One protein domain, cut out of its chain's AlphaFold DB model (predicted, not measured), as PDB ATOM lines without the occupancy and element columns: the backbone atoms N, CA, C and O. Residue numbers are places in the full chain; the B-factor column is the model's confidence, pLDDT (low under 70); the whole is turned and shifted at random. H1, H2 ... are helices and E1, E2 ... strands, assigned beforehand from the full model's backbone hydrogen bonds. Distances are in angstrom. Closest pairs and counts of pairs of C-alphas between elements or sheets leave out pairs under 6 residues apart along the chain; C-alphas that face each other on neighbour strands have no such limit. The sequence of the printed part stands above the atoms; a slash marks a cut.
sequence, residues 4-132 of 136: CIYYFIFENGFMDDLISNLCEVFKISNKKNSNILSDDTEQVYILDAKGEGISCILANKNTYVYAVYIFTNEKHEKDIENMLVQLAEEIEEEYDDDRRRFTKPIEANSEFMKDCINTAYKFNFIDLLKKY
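AT A GLANCE: This is residues 4 to 132 of the 136 residues of an uncharacterized protein of Clostridium botulinum (UniProt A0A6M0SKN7). A six-stranded sheet makes the core slab between helices: H1 and H3 run side by side over one face, along the strands, and H4 crosses the strands over the other face. Short H2 and H5 only graze the sheet. The printed part has 129 residues, with E1 H1 H2 E2 E3 E4 E5 H3 E6 H4 H5 along the chain; the sheet's order is E2 E3 E4 E5 E1 E6, antiparallel. The class is mixed, helices and strands, and the whole is compact, with a radius of gyration of the C-alphas of 13.7 A and spans of 39 by 36 by 31 A.

HOW THE PARTS SIT: Start at E3, residues 42 to 48, and E4, residues 53 to 60, a hairpin with N 45 and O 57 at 2.9 A, within hydrogen-bond range. E2, residues 34 to 38, an edge strand, forms a hairpin with E3, with N 37 and O 44 at 2.9 A. E5, residues 64 to 72, forms a hairpin with E4, with N 56 and O 69 at 2.8 A. E2 E3 E4 E5 is a meander, each strand the antiparallel neighbour of the one before. Next to E5 find E1, residues 4 to 7, with N 6 and O 68 at 2.9 A, then the edge strand E6, residues 101 to 103, with N 7 and O 101 at 3.2 A. H1, residues 12 to 26, is over E3 and E4 at a height over the sheet of 9.5 A. H3, residues 74 to 95, is over E1 on the same face, at 9.9 A. H1 and H3 touch, closest at the C-alphas of Val 25 and Asp 79, 6.7 A, at a shallow tilt of 22 degrees, opposite ways. E5, H3 and E6 form a split strand-helix-strand unit, E1 between its strands, with a right-handed crossover. On the opposite face H4, residues 111 to 122, runs across the strands, at 85 degrees to E3 on the local plane. O i to N i+4 pairs are within range in 9 of 11 for H1, 16 of 18 for H3 and 6 of 8 for H4.

IN THESE COORDINATES: Find C-alpha 4 at (154.052, 159.447, 31.706), where E1 begins. H1 spans 21.8 A; H2, residues 30 to 33, follows. E4 spans 23.5 A and E5 23.9 A. H3 runs 31.7 A from C-alpha 74 at (145.880, 163.964, 29.071). H4 spans 17.5 A, and H5, residues 126 to 129, ends at (147.949, 148.619, 37.635).

THE WHOLE: The C-alphas of Asp 96 and Asp 127, the two farthest apart, are 39.5 A apart. The printed part has no cut and no long link. Look for pLDDT under 70 at residues 4 to 9, 11 to 12 and 96 to 110.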
ATOM      1  N   CYS A   4     152.893 158.676  31.275       57.25
ATOM      2  CA  CYS A   4     154.052 159.447  31.706       57.25
ATOM      3  C   CYS A   4     154.855 158.648  32.736       57.25
ATOM      4  O   CYS A   4     154.318 158.065  33.675       57.25
ATOM      5  N   ILE A   5     156.169 158.585  32.562       59.41
ATOM      6  CA  ILE A   5     157.053 157.933  33.525       59.41
ATOM      7  C   ILE A   5     158.112 158.941  33.908       59.41
ATOM      8  O   ILE A   5     158.722 159.578  33.051       59.41
ATOM      9  N   TYR A   6     158.309 159.093  35.208       61.75
ATOM     10  CA  TYR A   6     159.236 160.063  35.741       61.75
ATOM     11  C   TYR A   6     160.229 159.346  36.646       61.75
ATOM     12  O   TYR A   6     159.916 158.888  37.740       61.75
ATOM     13  N   TYR A   7     161.454 159.190  36.166       56.88
ATOM     14  CA  TYR A   7     162.484 158.545  36.955       56.88
ATOM     15  C   TYR A   7     163.194 159.599  37.802       56.88
ATOM     16  O   TYR A   7     163.828 160.513  37.270       56.88
ATOM     17  N   PHE A   8     163.108 159.445  39.120       63.44
ATOM     18  CA  PHE A   8     163.840 160.276  40.059       63.44
ATOM     19  C   PHE A   8     164.538 159.416  41.104       63.44
ATOM     20  O   PHE A   8     163.962 158.445  41.594       63.44
ATOM     21  N   ILE A   9     165.752 159.827  41.468       61.50
ATOM     22  CA  ILE A   9     166.431 159.363  42.673       61.50
ATOM     23  C   ILE A   9     166.471 160.539  43.649       61.50
ATOM     24  O   ILE A   9     167.263 161.454  43.437       61.50
ATOM     25  N   PHE A  10     165.637 160.526  44.688       70.12
ATOM     26  CA  PHE A  10     165.642 161.557  45.735       70.12
ATOM     27  C   PHE A  10     165.433 160.957  47.128       70.12
ATOM     28  O   PHE A  10     164.895 159.857  47.274       70.12
ATOM     29  N   GLU A  11     165.889 161.672  48.158       67.81
ATOM     30  CA  GLU A  11     165.700 161.264  49.551       67.81
ATOM     31  C   GLU A  11     164.217 161.224  49.927       67.81
ATOM     32  O   GLU A  11     163.420 162.034  49.462       67.81
ATOM     33  N   ASN A  12     163.837 160.313  50.824       68.12
ATOM     34  CA  ASN A  12     162.436 160.100  51.212       68.12
ATOM     35  C   ASN A  12     161.682 161.366  51.684       68.12
ATOM     36  O   ASN A  12     160.455 161.339  51.694       68.12
ATOM     37  N   GLY A  13     162.369 162.455  52.052       71.94
ATOM     38  CA  GLY A  13     161.748 163.718  52.476       71.94
ATOM     39  C   GLY A  13     160.779 164.320  51.451       71.94
ATOM     40  O   GLY A  13     159.685 164.724  51.825       71.94
ATOM     41  N   PHE A  14     161.108 164.263  50.157       79.00
ATOM     42  CA  PHE A  14     160.267 164.817  49.079       79.00
ATOM     43  C   PHE A  14     159.080 163.925  48.692       79.00
ATOM     44  O   PHE A  14     158.263 164.274  47.837       79.00
ATOM     45  N   MET A  15     158.976 162.736  49.294       85.19
ATOM     46  CA  MET A  15     157.897 161.798  49.006       85.19
ATOM     47  C   MET A  15     156.536 162.370  49.419       85.19
ATOM     48  O   MET A  15     155.571 162.250  48.663       85.19
ATOM     49  N   ASP A  16     156.463 163.012  50.587       86.00
ATOM     50  CA  ASP A  16     155.223 163.602  51.100       86.00
ATOM     51  C   ASP A  16     154.762 164.798  50.252       86.00
ATOM     52  O   ASP A  16     153.558 164.947  50.014       86.00
ATOM     53  N   ASP A  17     155.698 165.591  49.723       88.31
ATOM     54  CA  ASP A  17     155.408 166.719  48.833       88.31
ATOM     55  C   ASP A  17     154.880 166.235  47.483       88.31
ATOM     56  O   ASP A  17     153.810 166.663  47.042       88.31
ATOM     57  N   LEU A  18     155.546 165.245  46.874       89.06
ATOM     58  CA  LEU A  18     155.072 164.604  45.645       89.06
ATOM     59  C   LEU A  18     153.640 164.070  45.805       89.06
ATOM     60  O   LEU A  18     152.778 164.291  44.952       89.06
ATOM     61  N   ILE A  19     153.373 163.366  46.904       91.12
ATOM     62  CA  ILE A  19     152.052 162.805  47.196       91.12
ATOM     63  C   ILE A  19     151.007 163.906  47.374       91.12
ATOM     64  O   ILE A  19     149.893 163.784  46.849       91.12
ATOM     65  N   SER A  20     151.337 164.947  48.139       92.19
ATOM     66  CA  SER A  20     150.430 166.059  48.430       92.19
ATOM     67  C   SER A  20     150.054 166.785  47.146       92.19
ATOM     68  O   SER A  20     148.869 166.925  46.841       92.19
ATOM     69  N   ASN A  21     151.049 167.094  46.324       92.62
ATOM     70  CA  ASN A  21     150.870 167.734  45.034       92.62
ATOM     71  C   ASN A  21     150.032 166.891  44.056       92.62
ATOM     72  O   ASN A  21     149.115 167.400  43.410       92.62
ATOM     73  N   LEU A  22     150.274 165.576  43.976       92.62
ATOM     74  CA  LEU A  22     149.439 164.680  43.165       92.62
ATOM     75  C   LEU A  22     147.984 164.649  43.655       92.62
ATOM     76  O   LEU A  22     147.055 164.593  42.846       92.62
ATOM     77  N   CYS A  23     147.760 164.704  44.971       94.12
ATOM     78  CA  CYS A  23     146.409 164.789  45.523       94.12
ATOM     79  C   CYS A  23     145.700 166.086  45.114       94.12
ATOM     80  O   CYS A  23     144.497 166.048  44.845       94.12
ATOM     81  N   GLU A  24     146.422 167.205  45.028       94.62
ATOM     82  CA  GLU A  24     145.883 168.485  44.559       94.62
ATOM     83  C   GLU A  24     145.507 168.445  43.076       94.62
ATOM     84  O   GLU A  24     144.371 168.786  42.731       94.62
ATOM     85  N   VAL A  25     146.406 167.944  42.219       92.50
ATOM     86  CA  VAL A  25     146.153 167.784  40.776       92.50
ATOM     87  C   VAL A  25     144.906 166.932  40.539       92.50
ATOM     88  O   VAL A  25     143.970 167.344  39.851       92.50
ATOM     89  N   PHE A  26     144.845 165.753  41.164       92.19
ATOM     90  CA  PHE A  26     143.721 164.835  40.986       92.19
ATOM     91  C   PHE A  26     142.471 165.223  41.785       92.19
ATOM     92  O   PHE A  26     141.408 164.636  41.575       92.19
ATOM     93  N   LYS A  27     142.564 166.206  42.691       93.69
ATOM     94  CA  LYS A  27     141.493 166.619  43.617       93.69
ATOM     95  C   LYS A  27     140.969 165.453  44.462       93.69
ATOM     96  O   LYS A  27     139.761 165.272  44.637       93.69
ATOM     97  N   ILE A  28     141.891 164.651  44.989       94.56
ATOM     98  CA  ILE A  28     141.605 163.465  45.803       94.56
ATOM     99  C   ILE A  28     142.179 163.602  47.213       94.56
ATOM    100  O   ILE A  28     142.980 164.478  47.511       94.56
ATOM    101  N   SER A  29     141.753 162.716  48.114       94.06
ATOM    102  CA  SER A  29     142.287 162.656  49.473       94.06
ATOM    103  C   SER A  29     143.292 161.523  49.576       94.06
ATOM    104  O   SER A  29     142.907 160.375  49.368       94.06
ATOM    105  N   ASN A  30     144.520 161.830  50.005       92.50
ATOM    106  CA  ASN A  30     145.556 160.838  50.303       92.50
ATOM    107  C   ASN A  30     144.970 159.637  51.084       92.50
ATOM    108  O   ASN A  30     144.899 158.534  50.555       92.50
ATOM    109  N   LYS A  31     144.390 159.868  52.271       91.81
ATOM    110  CA  LYS A  31     143.847 158.819  53.161       91.81
ATOM    111  C   LYS A  31     142.868 157.830  52.504       91.81
ATOM    112  O   LYS A  31     142.691 156.724  53.005       91.81
ATOM    113  N   LYS A  32     142.149 158.241  51.456       91.81
ATOM    114  CA  LYS A  32     141.128 157.413  50.787       91.81
ATOM    115  C   LYS A  32     141.622 156.761  49.501       91.81
ATOM    116  O   LYS A  32     140.904 155.930  48.944       91.81
ATOM    117  N   ASN A  33     142.765 157.202  49.000       94.38
ATOM    118  CA  ASN A  33     143.234 156.908  47.657       94.38
ATOM    119  C   ASN A  33     144.644 156.315  47.658       94.38
ATOM    120  O   ASN A  33     145.087 155.856  46.610       94.38
ATOM    121  N   SER A  34     145.333 156.312  48.799       94.31
ATOM    122  CA  SER A  34     146.672 155.772  48.915       94.31
ATOM    123  C   SER A  34     146.732 154.414  49.596       94.31
ATOM    124  O   SER A  34     145.933 154.095  50.478       94.31
ATOM    125  N   ASN A  35     147.721 153.625  49.188       94.31
ATOM    126  CA  ASN A  35     148.174 152.436  49.892       94.31
ATOM    127  C   ASN A  35     149.698 152.452  49.971       94.31
ATOM    128  O   ASN A  35     150.369 152.781  48.993       94.31
ATOM    129  N   ILE A  36     150.230 152.047  51.123       93.38
ATOM    130  CA  ILE A  36     151.666 151.864  51.335       93.38
ATOM    131  C   ILE A  36     151.915 150.378  51.543       93.38
ATOM    132  O   ILE A  36     151.372 149.778  52.472       93.38
ATOM    133  N   LEU A  37     152.720 149.786  50.670       94.38
ATOM    134  CA  LEU A  37     153.125 148.385  50.723       94.38
ATOM    135  C   LEU A  37     154.633 148.354  50.961       94.38
ATOM    136  O   LEU A  37     155.360 149.145  50.371       94.38
ATOM    137  N   SER A  38     155.123 147.494  51.849       94.25
ATOM    138  CA  SER A  38     156.564 147.406  52.118       94.25
ATOM    139  C   SER A  38     156.975 146.015  52.578       94.25
ATOM    140  O   SER A  38     156.162 145.279  53.140       94.25
ATOM    141  N   ASP A  39     158.235 145.666  52.333       93.00
ATOM    142  CA  ASP A  39     158.908 144.507  52.920       93.00
ATOM    143  C   ASP A  39     160.155 144.956  53.700       93.00
ATOM    144  O   ASP A  39     160.166 146.066  54.230       93.00
ATOM    145  N   ASP A  40     161.177 144.118  53.855       90.06
ATOM    146  CA  ASP A  40     162.405 144.489  54.573       90.06
ATOM    147  C   ASP A  40     163.318 145.445  53.782       90.06
ATOM    148  O   ASP A  40     164.177 146.102  54.365       90.06
ATOM    149  N   THR A  41     163.129 145.542  52.465       87.19
ATOM    150  CA  THR A  41     164.041 146.212  51.523       87.19
ATOM    151  C   THR A  41     163.382 147.348  50.749       87.19
ATOM    152  O   THR A  41     163.986 148.397  50.534       87.19
ATOM    153  N   GLU A  42     162.128 147.168  50.357       90.62
ATOM    154  CA  GLU A  42     161.414 148.028  49.427       90.62
ATOM    155  C   GLU A  42     160.125 148.552  50.053       90.62
ATOM    156  O   GLU A  42     159.485 147.910  50.893       90.62
ATOM    157  N   GLN A  43     159.739 149.734  49.599       91.56
ATOM    158  CA  GLN A  43     158.472 150.376  49.881       91.56
ATOM    159  C   GLN A  43     157.874 150.886  48.574       91.56
ATOM    160  O   GLN A  43     158.553 151.456  47.724       91.56
ATOM    161  N   VAL A  44     156.569 150.703  48.440       92.75
ATOM    162  CA  VAL A  44     155.778 151.174  47.316       92.75
ATOM    163  C   VAL A  44     154.648 152.011  47.859       92.75
ATOM    164  O   VAL A  44     153.877 151.559  48.708       92.75
ATOM    165  N   TYR A  45     154.521 153.213  47.323       93.50
ATOM    166  CA  TYR A  45     153.359 154.046  47.549       93.50
ATOM    167  C   TYR A  45     152.519 154.097  46.289       93.50
ATOM    168  O   TYR A  45     153.001 154.441  45.210       93.50
ATOM    169  N   ILE A  46     151.251 153.742  46.440       95.00
ATOM    170  CA  ILE A  46     150.290 153.689  45.351       95.00
ATOM    171  C   ILE A  46     149.241 154.750  45.622       95.00
ATOM    172  O   ILE A  46     148.616 154.708  46.677       95.00
ATOM    173  N   LEU A  47     149.015 155.655  44.674       95.19
ATOM    174  CA  LEU A  47     147.936 156.638  44.706       95.19
ATOM    175  C   LEU A  47     146.971 156.369  43.547       95.19
ATOM    176  O   LEU A  47     147.313 156.602  42.395       95.19
ATOM    177  N   ASP A  48     145.772 155.877  43.850       94.81
ATOM    178  CA  ASP A  48     144.718 155.588  42.873       94.81
ATOM    179  C   ASP A  48     143.746 156.773  42.763       94.81
ATOM    180  O   ASP A  48     142.946 157.025  43.669       94.81
ATOM    181  N   ALA A  49     143.764 157.487  41.636       91.50
ATOM    182  CA  ALA A  49     142.872 158.611  41.360       91.50
ATOM    183  C   ALA A  49     141.529 158.190  40.722       91.50
ATOM    184  O   ALA A  49     140.817 159.021  40.162       91.50
ATOM    185  N   LYS A  50     141.131 156.913  40.839       89.19
ATOM    186  CA  LYS A  50     139.788 156.395  40.500       89.19
ATOM    187  C   LYS A  50     139.354 156.669  39.055       89.19
ATOM    188  O   LYS A  50     138.266 157.183  38.806       89.19
ATOM    189  N   GLY A  51     140.199 156.292  38.102       85.25
ATOM    190  CA  GLY A  51     139.971 156.464  36.665       85.25
ATOM    191  C   GLY A  51     140.549 157.760  36.097       85.25
ATOM    192  O   GLY A  51     140.602 157.919  34.881       85.25
ATOM    193  N   GLU A  52     141.020 158.669  36.954       87.38
ATOM    194  CA  GLU A  52     141.758 159.861  36.527       87.38
ATOM    195  C   GLU A  52     143.252 159.593  36.322       87.38
ATOM    196  O   GLU A  52     143.889 160.246  35.495       87.38
ATOM    197  N   GLY A  53     143.784 158.605  37.041       88.19
ATOM    198  CA  GLY A  53     145.177 158.199  36.978       88.19
ATOM    199  C   GLY A  53     145.590 157.285  38.131       88.19
ATOM    200  O   GLY A  53     144.802 157.003  39.038       88.19
ATOM    201  N   ILE A  54     146.838 156.833  38.091       90.44
ATOM    202  CA  ILE A  54     147.508 156.118  39.173       90.44
ATOM    203  C   ILE A  54     148.972 156.546  39.247       90.44
ATOM    204  O   ILE A  54     149.644 156.664  38.221       90.44
ATOM    205  N   SER A  55     149.474 156.720  40.465       90.75
ATOM    206  CA  SER A  55     150.895 156.942  40.729       90.75
ATOM    207  C   SER A  55     151.472 155.786  41.536       90.75
ATOM    208  O   SER A  55     150.893 155.401  42.549       90.75
ATOM    209  N   CYS A  56     152.603 155.233  41.098       91.69
ATOM    210  CA  CYS A  56     153.372 154.214  41.811       91.69
ATOM    211  C   CYS A  56     154.770 154.770  42.091       91.69
ATOM    212  O   CYS A  56     155.560 154.959  41.167       91.69
ATOM    213  N   ILE A  57     155.065 155.047  43.357       90.62
ATOM    214  CA  ILE A  57     156.354 155.569  43.815       90.62
ATOM    215  C   ILE A  57     157.107 154.410  44.456       90.62
ATOM    216  O   ILE A  57     156.629 153.824  45.429       90.62
ATOM    217  N   LEU A  58     158.255 154.066  43.883       89.69
ATOM    218  CA  LEU A  58     159.114 152.982  44.333       89.69
ATOM    219  C   LEU A  58     160.281 153.552  45.134       89.69
ATOM    220  O   LEU A  58     161.007 154.423  44.652       89.69
ATOM    221  N   ALA A  59     160.470 153.037  46.341       88.56
ATOM    222  CA  ALA A  59     161.523 153.461  47.243       88.56
ATOM    223  C   ALA A  59     162.218 152.261  47.875       88.56
ATOM    224  O   ALA A  59     161.611 151.221  48.140       88.56
ATOM    225  N   ASN A  60     163.502 152.416  48.173       87.12
ATOM    226  CA  ASN A  60     164.145 151.556  49.151       87.12
ATOM    227  C   ASN A  60     163.754 152.087  50.538       87.12
ATOM    228  O   ASN A  60     163.899 153.279  50.814       87.12
ATOM    229  N   LYS A  61     163.214 151.206  51.389       77.94
ATOM    230  CA  LYS A  61     162.354 151.539  52.542       77.94
ATOM    231  C   LYS A  61     162.866 152.663  53.451       77.94
ATOM    232  O   LYS A  61     162.059 153.374  54.035       77.94
ATOM    233  N   ASN A  62     164.182 152.841  53.563       76.38
ATOM    234  CA  ASN A  62     164.797 153.831  54.455       76.38
ATOM    235  C   ASN A  62     165.862 154.709  53.788       76.38
ATOM    236  O   ASN A  62     166.680 155.293  54.494       76.38
ATOM    237  N   THR A  63     165.935 154.740  52.458       78.12
ATOM    238  CA  THR A  63     167.033 155.436  51.775       78.12
ATOM    239  C   THR A  63     166.518 156.450  50.767       78.12
ATOM    240  O   THR A  63     166.478 157.636  51.078       78.12
ATOM    241  N   TYR A  64     166.116 156.011  49.582       79.38
ATOM    242  CA  TYR A  64     165.714 156.915  48.512       79.38
ATOM    243  C   TYR A  64     164.543 156.348  47.714       79.38
ATOM    244  O   TYR A  64     164.426 155.133  47.507       79.38
ATOM    245  N   VAL A  65     163.705 157.256  47.219       83.75
ATOM    246  CA  VAL A  65     162.831 156.997  46.078       83.75
ATOM    247  C   VAL A  65     163.733 156.794  44.875       83.75
ATOM    248  O   VAL A  65     164.651 157.581  44.672       83.75
ATOM    249  N   TYR A  66     163.513 155.730  44.109       81.19
ATOM    250  CA  TYR A  66     164.307 155.425  42.918       81.19
ATOM    251  C   TYR A  66     163.498 155.447  41.625       81.19
ATOM    252  O   TYR A  66     164.094 155.456  40.555       81.19
ATOM    253  N   ALA A  67     162.164 155.446  41.696       82.94
ATOM    254  CA  ALA A  67     161.325 155.599  40.513       82.94
ATOM    255  C   ALA A  67     159.919 156.116  40.851       82.94
ATOM    256  O   ALA A  67     159.340 155.744  41.873       82.94
ATOM    257  N   VAL A  68     159.343 156.924  39.953       86.19
ATOM    258  CA  VAL A  68     157.976 157.453  40.050       86.19
ATOM    259  C   VAL A  68     157.220 157.199  38.737       86.19
ATOM    260  O   VAL A  68     157.491 157.769  37.683       86.19
ATOM    261  N   TYR A  69     156.211 156.339  38.777       86.94
ATOM    262  CA  TYR A  69     155.389 156.015  37.610       86.94
ATOM    263  C   TYR A  69     154.038 156.709  37.730       86.94
ATOM    264  O   TYR A  69     153.356 156.486  38.725       86.94
ATOM    265  N   ILE A  70     153.636 157.533  36.754       87.06
ATOM    266  CA  ILE A  70     152.374 158.288  36.815       87.06
ATOM    267  C   ILE A  70     151.582 158.103  35.519       87.06
ATOM    268  O   ILE A  70     151.855 158.714  34.490       87.06
ATOM    269  N   PHE A  71     150.533 157.296  35.585       84.88
ATOM    270  CA  PHE A  71     149.610 157.099  34.470       84.88
ATOM    271  C   PHE A  71     148.408 157.999  34.678       84.88
ATOM    272  O   PHE A  71     147.837 158.011  35.765       84.88
ATOM    273  N   THR A  72     148.026 158.766  33.663       85.31
ATOM    274  CA  THR A  72     147.028 159.821  33.835       85.31
ATOM    275  C   THR A  72     146.281 160.112  32.543       85.31
ATOM    276  O   THR A  72     146.749 159.839  31.440       85.31
ATOM    277  N   ASN A  73     145.105 160.715  32.669       82.69
ATOM    278  CA  ASN A  73     144.440 161.347  31.537       82.69
ATOM    279  C   ASN A  73     145.211 162.592  31.063       82.69
ATOM    280  O   ASN A  73     145.747 163.337  31.885       82.69
ATOM    281  N   GLU A  74     145.168 162.857  29.751       81.56
ATOM    282  CA  GLU A  74     145.880 163.964  29.071       81.56
ATOM    283  C   GLU A  74     145.591 165.327  29.721       81.56
ATOM    284  O   GLU A  74     146.459 166.185  29.850       81.56
ATOM    285  N   LYS A  75     144.363 165.515  30.225       86.56
ATOM    286  CA  LYS A  75     143.926 166.768  30.858       86.56
ATOM    287  C   LYS A  75     144.752 167.183  32.083       86.56
ATOM    288  O   LYS A  75     144.732 168.360  32.417       86.56
ATOM    289  N   HIS A  76     145.420 166.237  32.750       86.81
ATOM    290  CA  HIS A  76     146.254 166.494  33.933       86.81
ATOM    291  C   HIS A  76     147.747 166.508  33.607       86.81
ATOM    292  O   HIS A  76     148.553 166.814  34.480       86.81
ATOM    293  N   GLU A  77     148.136 166.153  32.379       83.12
ATOM    294  CA  GLU A  77     149.542 165.950  32.027       83.12
ATOM    295  C   GLU A  77     150.377 167.202  32.301       83.12
ATOM    296  O   GLU A  77     151.402 167.118  32.974       83.12
ATOM    297  N   LYS A  78     149.907 168.364  31.840       85.12
ATOM    298  CA  LYS A  78     150.621 169.633  32.006       85.12
ATOM    299  C   LYS A  78     150.770 170.040  33.474       85.12
ATOM    300  O   LYS A  78     151.801 170.586  33.856       85.12
ATOM    301  N   ASP A  79     149.753 169.787  34.292       89.50
ATOM    302  CA  ASP A  79     149.797 170.116  35.718       89.50
ATOM    303  C   ASP A  79     150.800 169.213  36.448       89.50
ATOM    304  O   ASP A  79     151.586 169.693  37.264       89.50
ATOM    305  N   ILE A  80     150.843 167.925  36.087       87.12
ATOM    306  CA  ILE A  80     151.825 166.963  36.604       87.12
ATOM    307  C   ILE A  80     153.239 167.334  36.153       87.12
ATOM    308  O   ILE A  80     154.157 167.308  36.964       87.12
ATOM    309  N   GLU A  81     153.435 167.713  34.889       82.69
ATOM    310  CA  GLU A  81     154.736 168.179  34.398       82.69
ATOM    311  C   GLU A  81     155.249 169.384  35.174       82.69
ATOM    312  O   GLU A  81     156.371 169.340  35.672       82.69
ATOM    313  N   ASN A  82     154.437 170.437  35.297       85.56
ATOM    314  CA  ASN A  82     154.845 171.658  35.992       85.56
ATOM    315  C   ASN A  82     155.225 171.366  37.444       85.56
ATOM    316  O   ASN A  82     156.244 171.845  37.926       85.56
ATOM    317  N   MET A  83     154.418 170.552  38.118       87.94
ATOM    318  CA  MET A  83     154.655 170.160  39.499       87.94
ATOM    319  C   MET A  83     155.954 169.369  39.674       87.94
ATOM    320  O   MET A  83     156.706 169.611  40.612       87.94
ATOM    321  N   LEU A  84     156.244 168.443  38.763       82.75
ATOM    322  CA  LEU A  84     157.470 167.653  38.823       82.75
ATOM    323  C   LEU A  84     158.711 168.470  38.468       82.75
ATOM    324  O   LEU A  84     159.775 168.192  39.008       82.75
ATOM    325  N   VAL A  85     158.586 169.461  37.581       81.00
ATOM    326  CA  VAL A  85     159.661 170.425  37.316       81.00
ATOM    327  C   VAL A  85     159.959 171.231  38.576       81.00
ATOM    328  O   VAL A  85     161.115 171.282  38.972       81.00
ATOM    329  N   GLN A  86     158.934 171.764  39.246       84.12
ATOM    330  CA  GLN A  86     159.100 172.516  40.495       84.12
ATOM    331  C   GLN A  86     159.750 171.672  41.594       84.12
ATOM    332  O   GLN A  86     160.752 172.083  42.168       84.12
ATOM    333  N   LEU A  87     159.245 170.456  41.826       81.44
ATOM    334  CA  LEU A  87     159.830 169.545  42.814       81.44
ATOM    335  C   LEU A  87     161.294 169.222  42.483       81.44
ATOM    336  O   LEU A  87     162.128 169.085  43.370       81.44
ATOM    337  N   ALA A  88     161.625 169.096  41.197       77.31
ATOM    338  CA  ALA A  88     162.989 168.824  40.769       77.31
ATOM    339  C   ALA A  88     163.924 170.033  40.930       77.31
ATOM    340  O   ALA A  88     165.096 169.830  41.232       77.31
ATOM    341  N   GLU A  89     163.430 171.256  40.724       79.94
ATOM    342  CA  GLU A  89     164.170 172.494  41.007       79.94
ATOM    343  C   GLU A  89     164.483 172.604  42.509       79.94
ATOM    344  O   GLU A  89     165.630 172.848  42.869       79.94
ATOM    345  N   GLU A  90     163.510 172.310  43.380       80.50
ATOM    346  CA  GLU A  90     163.707 172.292  44.840       80.50
ATOM    347  C   GLU A  90     164.765 171.263  45.275       80.50
ATOM    348  O   GLU A  90     165.617 171.559  46.111       80.50
ATOM    349  N   ILE A  91     164.754 170.065  44.675       76.38
ATOM    350  CA  ILE A  91     165.768 169.033  44.933       76.38
ATOM    351  C   ILE A  91     167.153 169.486  44.436       76.38
ATOM    352  O   ILE A  91     168.146 169.304  45.134       76.38
ATOM    353  N   GLU A  92     167.258 170.064  43.235       75.44
ATOM    354  CA  GLU A  92     168.540 170.533  42.680       75.44
ATOM    355  C   GLU A  92     169.182 171.612  43.565       75.44
ATOM    356  O   GLU A  92     170.386 171.549  43.826       75.44
ATOM    357  N   GLU A  93     168.382 172.547  44.084       78.00
ATOM    358  CA  GLU A  93     168.841 173.574  45.026       78.00
ATOM    359  C   GLU A  93     169.417 172.982  46.325       78.00
ATOM    360  O   GLU A  93     170.326 173.574  46.912       78.00
ATOM    361  N   GLU A  94     168.934 171.817  46.770       74.25
ATOM    362  CA  GLU A  94     169.420 171.160  47.987       74.25
ATOM    363  C   GLU A  94     170.725 170.369  47.769       74.25
ATOM    364  O   GLU A  94     171.608 170.399  48.632       74.25
ATOM    365  N   TYR A  95     170.874 169.675  46.633       70.69
ATOM    366  CA  TYR A  95     171.985 168.730  46.416       70.69
ATOM    367  C   TYR A  95     173.083 169.203  45.453       70.69
ATOM    368  O   TYR A  95     174.117 168.536  45.387       70.69
ATOM    369  N   ASP A  96     172.891 170.308  44.717       68.31
ATOM    370  CA  ASP A  96     173.832 170.801  43.686       68.31
ATOM    371  C   ASP A  96     174.208 169.705  42.652       68.31
ATOM    372  O   ASP A  96     175.311 169.673  42.104       68.31
ATOM    373  N   ASP A  97     173.299 168.744  42.424       63.34
ATOM    374  CA  ASP A  97     173.479 167.582  41.542       63.34
ATOM    375  C   ASP A  97     172.175 167.266  40.794       63.34
ATOM    376  O   ASP A  97     171.169 166.850  41.378       63.34
ATOM    377  N   ASP A  98     172.206 167.431  39.471       63.22
ATOM    378  CA  ASP A  98     171.092 167.100  38.593       63.22
ATOM    379  C   ASP A  98     171.013 165.586  38.341       63.22
ATOM    380  O   ASP A  98     171.619 165.033  37.416       63.22
ATOM    381  N   ARG A  99     170.194 164.905  39.145       60.53
ATOM    382  CA  ARG A  99     169.882 163.474  38.970       60.53
ATOM    383  C   ARG A  99     168.618 163.210  38.150       60.53
ATOM    384  O   ARG A  99     168.112 162.083  38.154       60.53
ATOM    385  N   ARG A 100     168.084 164.219  37.454       63.94
ATOM    386  CA  ARG A 100     166.801 164.140  36.743       63.94
ATOM    387  C   ARG A 100     166.905 163.202  35.541       63.94
ATOM    388  O   ARG A 100     167.822 163.289  34.723       63.94
ATOM    389  N   ARG A 101     165.908 162.328  35.371       62.59
ATOM    390  CA  ARG A 101     165.649 161.651  34.092       62.59
ATOM    391  C   ARG A 101     164.165 161.707  33.760       62.59
ATOM    392  O   ARG A 101     163.369 160.868  34.173       62.59
ATOM    393  N   PHE A 102     163.807 162.700  32.953       63.12
ATOM    394  CA  PHE A 102     162.488 162.790  32.339       63.12
ATOM    395  C   PHE A 102     162.434 161.878  31.119       63.12
ATOM    396  O   PHE A 102     163.321 161.911  30.266       63.12
ATOM    397  N   THR A 103     161.403 161.046  31.009       58.94
ATOM    398  CA  THR A 103     161.221 160.207  29.824       58.94
ATOM    399  C   THR A 103     159.752 160.215  29.423       58.94
ATOM    400  O   THR A 103     158.879 159.753  30.154       58.94
ATOM    401  N   LYS A 104     159.470 160.777  28.245       63.06
ATOM    402  CA  LYS A 104     158.126 160.877  27.675       63.06
ATOM    403  C   LYS A 104     158.144 160.660  26.162       63.06
ATOM    404  O   LYS A 104     159.058 161.169  25.512       63.06
ATOM    405  N   PRO A 105     157.100 160.035  25.590       60.59
ATOM    406  CA  PRO A 105     156.180 159.062  26.194       60.59
ATOM    407  C   PRO A 105     156.848 157.681  26.321       60.59
ATOM    408  O   PRO A 105     157.780 157.370  25.582       60.59
ATOM    409  N   ILE A 106     156.363 156.832  27.234       60.09
ATOM    410  CA  ILE A 106     156.856 155.455  27.371       60.09
ATOM    411  C   ILE A 106     155.772 154.444  26.985       60.09
ATOM    412  O   ILE A 106     154.659 154.452  27.516       60.09
ATOM    413  N   GLU A 107     156.107 153.535  26.072       60.81
ATOM    414  CA  GLU A 107     155.276 152.370  25.779       60.81
ATOM    415  C   GLU A 107     155.219 151.434  26.997       60.81
ATOM    416  O   GLU A 107     156.233 151.184  27.652       60.81
ATOM    417  N   ALA A 108     154.041 150.877  27.295       58.38
ATOM    418  CA  ALA A 108     153.845 149.979  28.438       58.38
ATOM    419  C   ALA A 108     154.806 148.774  28.441       58.38
ATOM    420  O   ALA A 108     155.191 148.308  29.509       58.38
ATOM    421  N   ASN A 109     155.252 148.343  27.256       62.25
ATOM    422  CA  ASN A 109     156.178 147.226  27.057       62.25
ATOM    423  C   ASN A 109     157.658 147.646  26.994       62.25
ATOM    424  O   ASN A 109     158.512 146.866  26.572       62.25
ATOM    425  N   SER A 110     157.988 148.874  27.394       69.69
ATOM    426  CA  SER A 110     159.380 149.322  27.463       69.69
ATOM    427  C   SER A 110     160.140 148.688  28.632       69.69
ATOM    428  O   SER A 110     159.569 148.310  29.659       69.69
ATOM    429  N   GLU A 111     161.467 148.665  28.520       72.31
ATOM    430  CA  GLU A 111     162.353 148.263  29.616       72.31
ATOM    431  C   GLU A 111     162.149 149.094  30.894       72.31
ATOM    432  O   GLU A 111     162.287 148.564  31.995       72.31
ATOM    433  N   PHE A 112     161.723 150.354  30.759       71.62
ATOM    434  CA  PHE A 112     161.489 151.271  31.876       71.62
ATOM    435  C   PHE A 112     160.316 150.850  32.772       71.62
ATOM    436  O   PHE A 112     160.282 151.208  33.949       71.62
ATOM    437  N   MET A 113     159.364 150.074  32.242       80.25
ATOM    438  CA  MET A 113     158.186 149.596  32.976       80.25
ATOM    439  C   MET A 113     158.418 148.308  33.761       80.25
ATOM    440  O   MET A 113     157.613 147.963  34.631       80.25
ATOM    441  N   LYS A 114     159.512 147.602  33.471       84.94
ATOM    442  CA  LYS A 114     159.778 146.275  34.022       84.94
ATOM    443  C   LYS A 114     159.833 146.286  35.548       84.94
ATOM    444  O   LYS A 114     159.267 145.395  36.176       84.94
ATOM    445  N   ASP A 115     160.438 147.312  36.138       85.62
ATOM    446  CA  ASP A 115     160.554 147.434  37.593       85.62
ATOM    447  C   ASP A 115     159.197 147.687  38.249       85.62
ATOM    448  O   ASP A 115     158.853 147.009  39.217       85.62
ATOM    449  N   CYS A 116     158.374 148.575  37.682       87.44
ATOM    450  CA  CYS A 116     157.006 148.805  38.154       87.44
ATOM    451  C   CYS A 116     156.161 147.523  38.087       87.44
ATOM    452  O   CYS A 116     155.509 147.166  39.067       87.44
ATOM    453  N   ILE A 117     156.225 146.782  36.973       90.00
ATOM    454  CA  ILE A 117     155.472 145.533  36.776       90.00
ATOM    455  C   ILE A 117     155.939 144.440  37.746       90.00
ATOM    456  O   ILE A 117     155.114 143.813  38.412       90.00
ATOM    457  N   ASN A 118     157.251 144.218  37.867       91.00
ATOM    458  CA  ASN A 118     157.809 143.236  38.800       91.00
ATOM    459  C   ASN A 118     157.405 143.557  40.239       91.00
ATOM    460  O   ASN A 118     156.999 142.670  40.992       91.00
ATOM    461  N   THR A 119     157.464 144.837  40.596       91.69
ATOM    462  CA  THR A 119     157.057 145.314  41.914       91.69
ATOM    463  C   THR A 119     155.551 145.136  42.133       91.69
ATOM    464  O   THR A 119     155.126 144.721  43.211       91.69
ATOM    465  N   ALA A 120     154.735 145.349  41.097       93.06
ATOM    466  CA  ALA A 120     153.296 145.104  41.127       93.06
ATOM    467  C   ALA A 120     152.937 143.641  41.384       93.06
ATOM    468  O   ALA A 120     152.020 143.368  42.163       93.06
ATOM    469  N   TYR A 121     153.671 142.701  40.785       94.31
ATOM    470  CA  TYR A 121     153.535 141.279  41.099       94.31
ATOM    471  C   TYR A 121     154.005 140.966  42.522       94.31
ATOM    472  O   TYR A 121     153.285 140.298  43.263       94.31
ATOM    473  N   LYS A 122     155.170 141.486  42.928       94.75
ATOM    474  CA  LYS A 122     155.753 141.266  44.261       94.75
ATOM    475  C   LYS A 122     154.813 141.697  45.389       94.75
ATOM    476  O   LYS A 122     154.611 140.945  46.338       94.75
ATOM    477  N   PHE A 123     154.221 142.884  45.275       95.25
ATOM    478  CA  PHE A 123     153.329 143.458  46.289       95.25
ATOM    479  C   PHE A 123     151.836 143.224  46.008       95.25
ATOM    480  O   PHE A 123     150.985 143.780  46.697       95.25
ATOM    481  N   ASN A 124     151.506 142.377  45.026       94.69
ATOM    482  CA  ASN A 124     150.139 141.967  44.701       94.69
ATOM    483  C   ASN A 124     149.175 143.137  44.395       94.69
ATOM    484  O   ASN A 124     148.027 143.146  44.841       94.69
ATOM    485  N   PHE A 125     149.633 144.126  43.618       93.25
ATOM    486  CA  PHE A 125     148.795 145.223  43.106       93.25
ATOM    487  C   PHE A 125     148.670 145.239  41.574       93.25
ATOM    488  O   PHE A 125     148.143 146.196  41.003       93.25
ATOM    489  N   ILE A 126     149.105 144.177  40.887       93.06
ATOM    490  CA  ILE A 126     149.062 144.093  39.419       93.06
ATOM    491  C   ILE A 126     147.657 144.316  38.838       93.06
ATOM    492  O   ILE A 126     147.520 145.018  37.841       93.06
ATOM    493  N   ASP A 127     146.603 143.815  39.488       92.69
ATOM    494  CA  ASP A 127     145.221 144.009  39.027       92.69
ATOM    495  C   ASP A 127     144.775 145.473  39.092       92.69
ATOM    496  O   ASP A 127     143.927 145.906  38.314       92.69
ATOM    497  N   LEU A 128     145.339 146.253  40.017       91.94
ATOM    498  CA  LEU A 128     145.113 147.692  40.071       91.94
ATOM    499  C   LEU A 128     145.860 148.387  38.928       91.94
ATOM    500  O   LEU A 128     145.249 149.174  38.209       91.94
ATOM    501  N   LEU A 129     147.137 148.055  38.718       89.94
ATOM    502  CA  LEU A 129     147.949 148.619  37.635       89.94
ATOM    503  C   LEU A 129     147.344 148.326  36.251       89.94
ATOM    504  O   LEU A 129     147.277 149.223  35.412       89.94
ATOM    505  N   LYS A 130     146.812 147.114  36.037       89.19
ATOM    506  CA  LYS A 130     146.166 146.687  34.781       89.19
ATOM    507  C   LYS A 130     144.916 147.488  34.400       89.19
ATOM    508  O   LYS A 130     144.509 147.466  33.245       89.19
ATOM    509  N   LYS A 131     144.310 148.233  35.333       88.12
ATOM    510  CA  LYS A 131     143.215 149.172  35.013       88.12
ATOM    511  C   LYS A 131     143.700 150.406  34.252       88.12
ATOM    512  O   LYS A 131     142.900 151.082  33.615       88.12
ATOM    513  N   TYR A 132     144.991 150.700  34.361       84.88
ATOM    514  CA  TYR A 132     145.629 151.911  33.860       84.88
ATOM    515  C   TYR A 132     146.659 151.607  32.765       84.88
ATOM    516  O   TYR A 132     146.951 152.445  31.916       84.88
TER     517      TYR A 132